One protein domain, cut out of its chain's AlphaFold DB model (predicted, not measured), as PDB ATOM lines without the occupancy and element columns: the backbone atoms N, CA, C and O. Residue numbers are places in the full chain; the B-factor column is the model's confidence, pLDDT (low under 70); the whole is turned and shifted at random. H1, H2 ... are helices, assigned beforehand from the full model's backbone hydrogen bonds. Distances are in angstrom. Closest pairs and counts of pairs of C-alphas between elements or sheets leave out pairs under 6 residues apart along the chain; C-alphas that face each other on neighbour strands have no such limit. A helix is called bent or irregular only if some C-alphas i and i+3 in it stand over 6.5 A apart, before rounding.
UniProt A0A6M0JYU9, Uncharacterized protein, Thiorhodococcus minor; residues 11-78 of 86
ATOM      1  N   PRO A  11     193.318 195.425 185.914       80.56
ATOM      2  CA  PRO A  11     191.911 195.118 185.673       80.56
ATOM      3  C   PRO A  11     191.645 194.752 184.206       80.56
ATOM      4  O   PRO A  11     190.791 193.907 183.942       80.56
ATOM      5  N   GLU A  12     192.435 195.278 183.262       84.69
ATOM      6  CA  GLU A  12     192.318 194.938 181.836       84.69
ATOM      7  C   GLU A  12     192.647 193.466 181.521       84.69
ATOM      8  O   GLU A  12     192.232 192.941 180.486       84.69
ATOM      9  N   ASN A  13     193.403 192.784 182.387       85.06
ATOM     10  CA  ASN A  13     193.851 191.409 182.154       85.06
ATOM     11  C   ASN A  13     192.931 190.360 182.792       85.06
ATOM     12  O   ASN A  13     192.975 189.199 182.387       85.06
ATOM     13  N   ARG A  14     192.026 190.753 183.700       84.81
ATOM     14  CA  ARG A  14     190.979 189.864 184.240       84.81
ATOM     15  C   ARG A  14     190.122 189.183 183.162       84.81
ATOM     16  O   ARG A  14     190.021 187.958 183.215       84.81
ATOM     17  N   PRO A  15     189.527 189.900 182.184       87.56
ATOM     18  CA  PRO A  15     188.713 189.247 181.158       87.56
ATOM     19  C   PRO A  15     189.546 188.322 180.260       87.56
ATOM     20  O   PRO A  15     189.057 187.277 179.842       87.56
ATOM     21  N   LYS A  16     190.823 188.651 180.017       87.00
ATOM     22  CA  LYS A  16     191.740 187.810 179.228       87.00
ATOM     23  C   LYS A  16     192.068 186.500 179.939       87.00
ATOM     24  O   LYS A  16     192.095 185.457 179.297       87.00
ATOM     25  N   LEU A  17     192.288 186.547 181.255       89.12
ATOM     26  CA  LEU A  17     192.524 185.351 182.067       89.12
ATOM     27  C   LEU A  17     191.295 184.443 182.087       89.12
ATOM     28  O   LEU A  17     191.428 183.238 181.904       89.12
ATOM     29  N   TRP A  18     190.101 185.019 182.237       89.44
ATOM     30  CA  TRP A  18     188.850 184.264 182.150       89.44
ATOM     31  C   TRP A  18     188.650 183.624 180.777       89.44
ATOM     32  O   TRP A  18     188.328 182.442 180.699       89.44
ATOM     33  N   ALA A  19     188.898 184.370 179.697       90.38
ATOM     34  CA  ALA A  19     188.830 183.831 178.344       90.38
ATOM     35  C   ALA A  19     189.832 182.682 178.137       90.38
ATOM     36  O   ALA A  19     189.456 181.637 177.616       90.38
ATOM     37  N   LEU A  20     191.079 182.833 178.599       91.62
ATOM     38  CA  LEU A  20     192.103 181.788 178.524       91.62
ATOM     39  C   LEU A  20     191.680 180.514 179.273       91.62
ATOM     40  O   LEU A  20     191.788 179.422 178.725       91.62
ATOM     41  N   LEU A  21     191.177 180.650 180.502       88.06
ATOM     42  CA  LEU A  21     190.702 179.520 181.306       88.06
ATOM     43  C   LEU A  21     189.526 178.800 180.632       88.06
ATOM     44  O   LEU A  21     189.515 177.573 180.578       88.06
ATOM     45  N   MET A  22     188.579 179.551 180.065       87.25
ATOM     46  CA  MET A  22     187.457 178.989 179.305       87.25
ATOM     47  C   MET A  22     187.921 178.264 178.036       87.25
ATOM     48  O   MET A  22     187.385 177.209 177.707       87.25
ATOM     49  N   VAL A  23     188.935 178.788 177.341       92.44
ATOM     50  CA  VAL A  23     189.539 178.124 176.175       92.44
ATOM     51  C   VAL A  23     190.206 176.812 176.580       92.44
ATOM     52  O   VAL A  23     189.990 175.802 175.917       92.44
ATOM     53  N   ILE A  24     190.974 176.799 177.674       88.31
ATOM     54  CA  ILE A  24     191.593 175.571 178.191       88.31
ATOM     55  C   ILE A  24     190.510 174.552 178.565       88.31
ATOM     56  O   ILE A  24     190.616 173.390 178.181       88.31
ATOM     57  N   LEU A  25     189.444 174.985 179.247       84.88
ATOM     58  CA  LEU A  25     188.312 174.125 179.594       84.88
ATOM     59  C   LEU A  25     187.664 173.505 178.347       84.88
ATOM     60  O   LEU A  25     187.450 172.296 178.300       84.88
ATOM     61  N   ALA A  26     187.400 174.312 177.316       84.69
ATOM     62  CA  ALA A  26     186.848 173.827 176.055       84.69
ATOM     63  C   ALA A  26     187.798 172.844 175.352       84.69
ATOM     64  O   ALA A  26     187.351 171.831 174.822       84.69
ATOM     65  N   LEU A  27     189.107 173.104 175.383       86.06
ATOM     66  CA  LEU A  27     190.116 172.238 174.774       86.06
ATOM     67  C   LEU A  27     190.239 170.881 175.478       86.06
ATOM     68  O   LEU A  27     190.569 169.899 174.827       86.06
ATOM     69  N   VAL A  28     189.958 170.818 176.781       78.31
ATOM     70  CA  VAL A  28     189.902 169.560 177.546       78.31
ATOM     71  C   VAL A  28     188.603 168.792 177.272       78.31
ATOM     72  O   VAL A  28     188.632 167.568 177.201       78.31
ATOM     73  N   LEU A  29     187.484 169.493 177.060       73.94
ATOM     74  CA  LEU A  29     186.187 168.893 176.710       73.94
ATOM     75  C   LEU A  29     186.121 168.383 175.263       73.94
ATOM     76  O   LEU A  29     185.445 167.398 174.982       73.94
ATOM     77  N   LEU A  30     186.801 169.047 174.325       78.81
ATOM     78  CA  LEU A  30     186.756 168.698 172.901       78.81
ATOM     79  C   LEU A  30     187.155 167.233 172.620       78.81
ATOM     80  O   LEU A  30     186.401 166.565 171.916       78.81
ATOM     81  N   PRO A  31     188.268 166.694 173.157       73.62
ATOM     82  CA  PRO A  31     188.655 165.297 172.976       73.62
ATOM     83  C   PRO A  31     187.608 164.291 173.461       73.62
ATOM     84  O   PRO A  31     187.411 163.274 172.800       73.62
ATOM     85  N   GLU A  32     186.901 164.572 174.558       64.94
ATOM     86  CA  GLU A  32     185.852 163.678 175.069       64.94
ATOM     87  C   GLU A  32     184.683 163.510 174.096       64.94
ATOM     88  O   GLU A  32     184.024 162.475 174.110       64.94
ATOM     89  N   LEU A  33     184.424 164.492 173.225       66.25
ATOM     90  CA  LEU A  33     183.367 164.386 172.215       66.25
ATOM     91  C   LEU A  33     183.741 163.440 171.065       66.25
ATOM     92  O   LEU A  33     182.857 162.935 170.375       66.25
ATOM     93  N   PHE A  34     185.037 163.210 170.845       66.56
ATOM     94  CA  PHE A  34     185.534 162.350 169.768       66.56
ATOM     95  C   PHE A  34     185.970 160.965 170.266       66.56
ATOM     96  O   PHE A  34     185.987 160.011 169.485       66.56
ATOM     97  N   VAL A  35     186.301 160.826 171.552       65.25
ATOM     98  CA  VAL A  35     186.759 159.566 172.148       65.25
ATOM     99  C   VAL A  35     185.576 158.794 172.734       65.25
ATOM    100  O   VAL A  35     184.999 159.172 173.748       65.25
ATOM    101  N   HIS A  36     185.240 157.664 172.112       59.41
ATOM    102  CA  HIS A  36     184.280 156.712 172.670       59.41
ATOM    103  C   HIS A  36     184.975 155.880 173.751       59.41
ATOM    104  O   HIS A  36     185.736 154.961 173.439       59.41
ATOM    105  N   HIS A  37     184.720 156.197 175.019       58.38
ATOM    106  CA  HIS A  37     185.245 155.418 176.136       58.38
ATOM    107  C   HIS A  37     184.654 154.002 176.119       58.38
ATOM    108  O   HIS A  37     183.440 153.807 176.119       58.38
ATOM    109  N   HIS A  38     185.522 152.992 176.037       57.16
ATOM    110  CA  HIS A  38     185.128 151.595 176.195       57.16
ATOM    111  C   HIS A  38     184.953 151.299 177.684       57.16
ATOM    112  O   HIS A  38     185.852 151.579 178.475       57.16
ATOM    113  N   ALA A  39     183.807 150.729 178.063       54.31
ATOM    114  CA  ALA A  39     183.511 150.405 179.454       54.31
ATOM    115  C   ALA A  39     184.599 149.485 180.033       54.31
ATOM    116  O   ALA A  39     184.816 148.378 179.537       54.31
ATOM    117  N   HIS A  40     185.273 149.930 181.094       58.47
ATOM    118  CA  HIS A  40     186.320 149.143 181.749       58.47
ATOM    119  C   HIS A  40     185.752 148.007 182.623       58.47
ATOM    120  O   HIS A  40     186.444 147.018 182.860       58.47
ATOM    121  N   PHE A  41     184.478 148.095 183.042       57.66
ATOM    122  CA  PHE A  41     183.807 147.101 183.893       57.66
ATOM    123  C   PHE A  41     182.393 146.724 183.402       57.66
ATOM    124  O   PHE A  41     181.410 146.927 184.117       57.66
ATOM    125  N   PRO A  42     182.255 146.101 182.218       55.88
ATOM    126  CA  PRO A  42     180.949 145.707 181.672       55.88
ATOM    127  C   PRO A  42     180.217 144.651 182.525       55.88
ATOM    128  O   PRO A  42     179.019 144.446 182.376       55.88
ATOM    129  N   GLN A  43     180.917 143.982 183.444       57.34
ATOM    130  CA  GLN A  43     180.396 142.872 184.250       57.34
ATOM    131  C   GLN A  43     179.658 143.332 185.521       57.34
ATOM    132  O   GLN A  43     178.908 142.553 186.101       57.34
ATOM    133  N   LEU A  44     179.867 144.580 185.963       60.44
ATOM    134  CA  LEU A  44     179.281 145.125 187.197       60.44
ATOM    135  C   LEU A  44     178.021 145.981 186.965       60.44
ATOM    136  O   LEU A  44     177.460 146.493 187.931       60.44
ATOM    137  N   GLY A  45     177.582 146.175 185.715       55.97
ATOM    138  CA  GLY A  45     176.454 147.063 185.382       55.97
ATOM    139  C   GLY A  45     176.725 148.554 185.640       55.97
ATOM    140  O   GLY A  45     175.802 149.363 185.620       55.97
ATOM    141  N   PHE A  46     177.982 148.932 185.896       55.44
ATOM    142  CA  PHE A  46     178.401 150.319 186.100       55.44
ATOM    143  C   PHE A  46     178.679 150.989 184.744       55.44
ATOM    144  O   PHE A  46     179.808 151.012 184.265       55.44
ATOM    145  N   GLU A  47     177.636 151.544 184.122       57.19
ATOM    146  CA  GLU A  47     177.701 152.249 182.824       57.19
ATOM    147  C   GLU A  47     178.011 153.760 182.948       57.19
ATOM    148  O   GLU A  47     177.850 154.521 181.992       57.19
ATOM    149  N   LEU A  48     178.469 154.220 184.119       56.50
ATOM    150  CA  LEU A  48     178.810 155.633 184.352       56.50
ATOM    151  C   LEU A  48     180.068 156.065 183.574       56.50
ATOM    152  O   LEU A  48     180.101 157.177 183.058       56.50
ATOM    153  N   ASP A  49     181.051 155.169 183.406       56.00
ATOM    154  CA  ASP A  49     182.283 155.413 182.622       56.00
ATOM    155  C   ASP A  49     182.040 155.487 181.098       56.00
ATOM    156  O   ASP A  49     182.933 155.842 180.333       56.00
ATOM    157  N   THR A  50     180.837 155.141 180.635       59.12
ATOM    158  CA  THR A  50     180.435 155.226 179.219       59.12
ATOM    159  C   THR A  50     179.653 156.493 178.886       59.12
ATOM    160  O   THR A  50     179.345 156.733 177.716       59.12
ATOM    161  N   GLN A  51     179.316 157.320 179.883       62.66
ATOM    162  CA  GLN A  51     178.604 158.568 179.633       62.66
ATOM    163  C   GLN A  51     179.543 159.644 179.080       62.66
ATOM    164  O   GLN A  51     180.611 159.925 179.623       62.66
ATOM    165  N   VAL A  52     179.099 160.288 177.997       63.16
ATOM    166  CA  VAL A  52     179.793 161.420 177.376       63.16
ATOM    167  C   VAL A  52     179.954 162.541 178.407       63.16
ATOM    168  O   VAL A  52     178.964 163.047 178.935       63.16
ATOM    169  N   GLY A  53     181.199 162.928 178.688       67.31
ATOM    170  CA  GLY A  53     181.531 164.011 179.620       67.31
ATOM    171  C   GLY A  53     181.777 163.590 181.073       67.31
ATOM    172  O   GLY A  53     181.936 164.466 181.930       67.31
ATOM    173  N   PHE A  54     181.812 162.284 181.376       72.19
ATOM    174  CA  PHE A  54     182.118 161.801 182.725       72.19
ATOM    175  C   PHE A  54     183.492 162.283 183.209       72.19
ATOM    176  O   PHE A  54     183.596 162.800 184.323       72.19
ATOM    177  N   HIS A  55     184.538 162.193 182.382       72.44
ATOM    178  CA  HIS A  55     185.892 162.540 182.815       72.44
ATOM    179  C   HIS A  55     186.084 164.050 182.992       72.44
ATOM    180  O   HIS A  55     186.766 164.452 183.940       72.44
ATOM    181  N   ALA A  56     185.457 164.901 182.177       74.50
ATOM    182  CA  ALA A  56     185.533 166.348 182.367       74.50
ATOM    183  C   ALA A  56     184.807 166.809 183.626       74.50
ATOM    184  O   ALA A  56     185.375 167.588 184.394       74.50
ATOM    185  N   TRP A  57     183.581 166.336 183.876       73.81
ATOM    186  CA  TRP A  57     182.869 166.710 185.101       73.81
ATOM    187  C   TRP A  57     183.553 166.115 186.334       73.81
ATOM    188  O   TRP A  57     183.716 166.822 187.326       73.81
ATOM    189  N   TYR A  58     184.047 164.876 186.260       78.88
ATOM    190  CA  TYR A  58     184.829 164.262 187.334       78.88
ATOM    191  C   TYR A  58     186.115 165.044 187.636       78.88
ATOM    192  O   TYR A  58     186.363 165.398 188.788       78.88
ATOM    193  N   GLY A  59     186.911 165.379 186.616       80.38
ATOM    194  CA  GLY A  59     188.142 166.158 186.772       80.38
ATOM    195  C   GLY A  59     187.886 167.574 187.296       80.38
ATOM    196  O   GLY A  59     188.601 168.048 188.184       80.38
ATOM    197  N   PHE A  60     186.827 168.231 186.813       83.12
ATOM    198  CA  PHE A  60     186.402 169.538 187.309       83.12
ATOM    199  C   PHE A  60     185.984 169.475 188.782       83.12
ATOM    200  O   PHE A  60     186.455 170.284 189.584       83.12
ATOM    201  N   ILE A  61     185.155 168.496 189.157       85.75
ATOM    202  CA  ILE A  61     184.710 168.293 190.541       85.75
ATOM    203  C   ILE A  61     185.899 167.961 191.443       85.75
ATOM    204  O   ILE A  61     186.006 168.541 192.520       85.75
ATOM    205  N   ALA A  62     186.820 167.097 191.013       88.19
ATOM    206  CA  ALA A  62     188.021 166.762 191.777       88.19
ATOM    207  C   ALA A  62     188.897 168.000 192.031       88.19
ATOM    208  O   ALA A  62     189.337 168.237 193.159       88.19
ATOM    209  N   CYS A  63     189.102 168.833 191.007       87.50
ATOM    210  CA  CYS A  63     189.833 170.091 191.137       87.50
ATOM    211  C   CYS A  63     189.110 171.079 192.071       87.50
ATOM    212  O   CYS A  63     189.714 171.622 192.998       87.50
ATOM    213  N   ALA A  64     187.800 171.272 191.893       87.12
ATOM    214  CA  ALA A  64     186.998 172.146 192.747       87.12
ATOM    215  C   ALA A  64     187.002 171.674 194.210       87.12
ATOM    216  O   ALA A  64     187.186 172.483 195.122       87.12
ATOM    217  N   ALA A  65     186.874 170.366 194.437       92.19
ATOM    218  CA  ALA A  65     186.959 169.755 195.756       92.19
ATOM    219  C   ALA A  65     188.328 170.003 196.404       92.19
ATOM    220  O   ALA A  65     188.379 170.353 197.580       92.19
ATOM    221  N   MET A  66     189.425 169.912 195.643       92.50
ATOM    222  CA  MET A  66     190.772 170.231 196.132       92.50
ATOM    223  C   MET A  66     190.889 171.695 196.582       92.50
ATOM    224  O   MET A  66     191.418 171.968 197.660       92.50
ATOM    225  N   VAL A  67     190.356 172.639 195.801       89.50
ATOM    226  CA  VAL A  67     190.352 174.070 196.162       89.50
ATOM    227  C   VAL A  67     189.521 174.320 197.421       89.50
ATOM    228  O   VAL A  67     189.951 175.057 198.313       89.50
ATOM    229  N   VAL A  68     188.345 173.696 197.526       91.94
ATOM    230  CA  VAL A  68     187.494 173.787 198.721       91.94
ATOM    231  C   VAL A  68     188.208 173.197 199.935       91.94
ATOM    232  O   VAL A  68     188.249 173.846 200.978       91.94
ATOM    233  N   ALA A  69     188.825 172.025 199.798       93.12
ATOM    234  CA  ALA A  69     189.595 171.393 200.863       93.12
ATOM    235  C   ALA A  69     190.752 172.286 201.336       93.12
ATOM    236  O   ALA A  69     190.904 172.496 202.537       93.12
ATOM    237  N   ALA A  70     191.510 172.888 200.414       90.00
ATOM    238  CA  ALA A  70     192.570 173.837 200.751       90.00
ATOM    239  C   ALA A  70     192.027 175.071 201.486       90.00
ATOM    240  O   ALA A  70     192.639 175.546 202.442       90.00
ATOM    241  N   LYS A  71     190.852 175.573 201.088       86.31
ATOM    242  CA  LYS A  71     190.197 176.702 201.758       86.31
ATOM    243  C   LYS A  71     189.737 176.342 203.172       86.31
ATOM    244  O   LYS A  71     189.924 177.144 204.081       86.31
ATOM    245  N   VAL A  72     189.174 175.148 203.360       91.06
ATOM    246  CA  VAL A  72     188.778 174.630 204.679       91.06
ATOM    247  C   VAL A  72     190.002 174.451 205.567       91.06
ATOM    248  O   VAL A  72     190.011 174.945 206.690       91.06
ATOM    249  N   LEU A  73     191.064 173.827 205.057       90.12
ATOM    250  CA  LEU A  73     192.334 173.710 205.773       90.12
ATOM    251  C   LEU A  73     192.898 175.090 206.129       90.12
ATOM    252  O   LEU A  73     193.382 175.289 207.236       90.12
ATOM    253  N   GLY A  74     192.760 176.060 205.224       86.06
ATOM    254  CA  GLY A  74     193.098 177.454 205.466       86.06
ATOM    255  C   GLY A  74     192.356 178.056 206.658       86.06
ATOM    256  O   GLY A  74     192.956 178.835 207.372       86.06
ATOM    257  N   ILE A  75     191.110 177.680 206.950       83.31
ATOM    258  CA  ILE A  75     190.407 178.171 208.153       83.31
ATOM    259  C   ILE A  75     191.079 177.655 209.429       83.31
ATOM    260  O   ILE A  75     191.232 178.406 210.385       83.31
ATOM    261  N   PHE A  76     191.498 176.390 209.440       82.69
ATOM    262  CA  PHE A  76     192.145 175.787 210.609       82.69
ATOM    263  C   PHE A  76     193.604 176.218 210.774       82.69
ATOM    264  O   PHE A  76     194.098 176.289 211.897       82.69
ATOM    265  N   LEU A  77     194.301 176.477 209.667       80.81
ATOM    266  CA  LEU A  77     195.728 176.793 209.661       80.81
ATOM    267  C   LEU A  77     196.008 178.302 209.690       80.81
ATOM    268  O   LEU A  77     197.100 178.709 210.087       80.81
ATOM    269  N   LYS A  78     195.060 179.140 209.248       72.44
ATOM    270  CA  LYS A  78     195.242 180.592 209.211       72.44
ATOM    271  C   LYS A  78     195.235 181.129 210.638       72.44
ATOM    272  O   LYS A  78     194.236 181.083 211.348       72.44
TER     273      LYS A  78
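AT A GLANCE: This is residues 11 to 78 of the 86 residues of an uncharacterized protein of Thiorhodococcus minor (UniProt A0A6M0JYU9). What shape? Long helices H1 and H3 make an open V, with short H2 and the loop of residues 35 to 46 at its closed end. What builds it? The printed part, all helix, has 68 residues with three named helices, H1, H2, H3. It is extended, radius of gyration of the C-alphas 16.9 A, spanning 49 by 34 by 10 A.

IN THESE COORDINATES: Where is H1? H1, residues 11 to 34, runs 37.0 A from C-alpha 11 at (191.911, 195.118, 185.673), only just irregular: C-alphas 12 and 15 are 6.8 A apart. The others? H2 is residues 47 to 50; H3, residues 54 to 77, runs 33.7 A to C-alpha 77 at (195.728, 176.793, 209.661).

HOW THE PARTS SIT: How do they stand? H1, residues 28 to 32 alone, touches H3, opposite ways at a steep 42 degrees, closest C-alphas Leu 29 and Ala 56, 6.2 A. H2 is apart from H1. Backbones? Every O i to N i+4 pair is within hydrogen-bond range in H3, 14 of 20 in H1.

THE WHOLE: Links? H1 to H2 is long. Confidence? Residues 32 to 53 have pLDDT under 70.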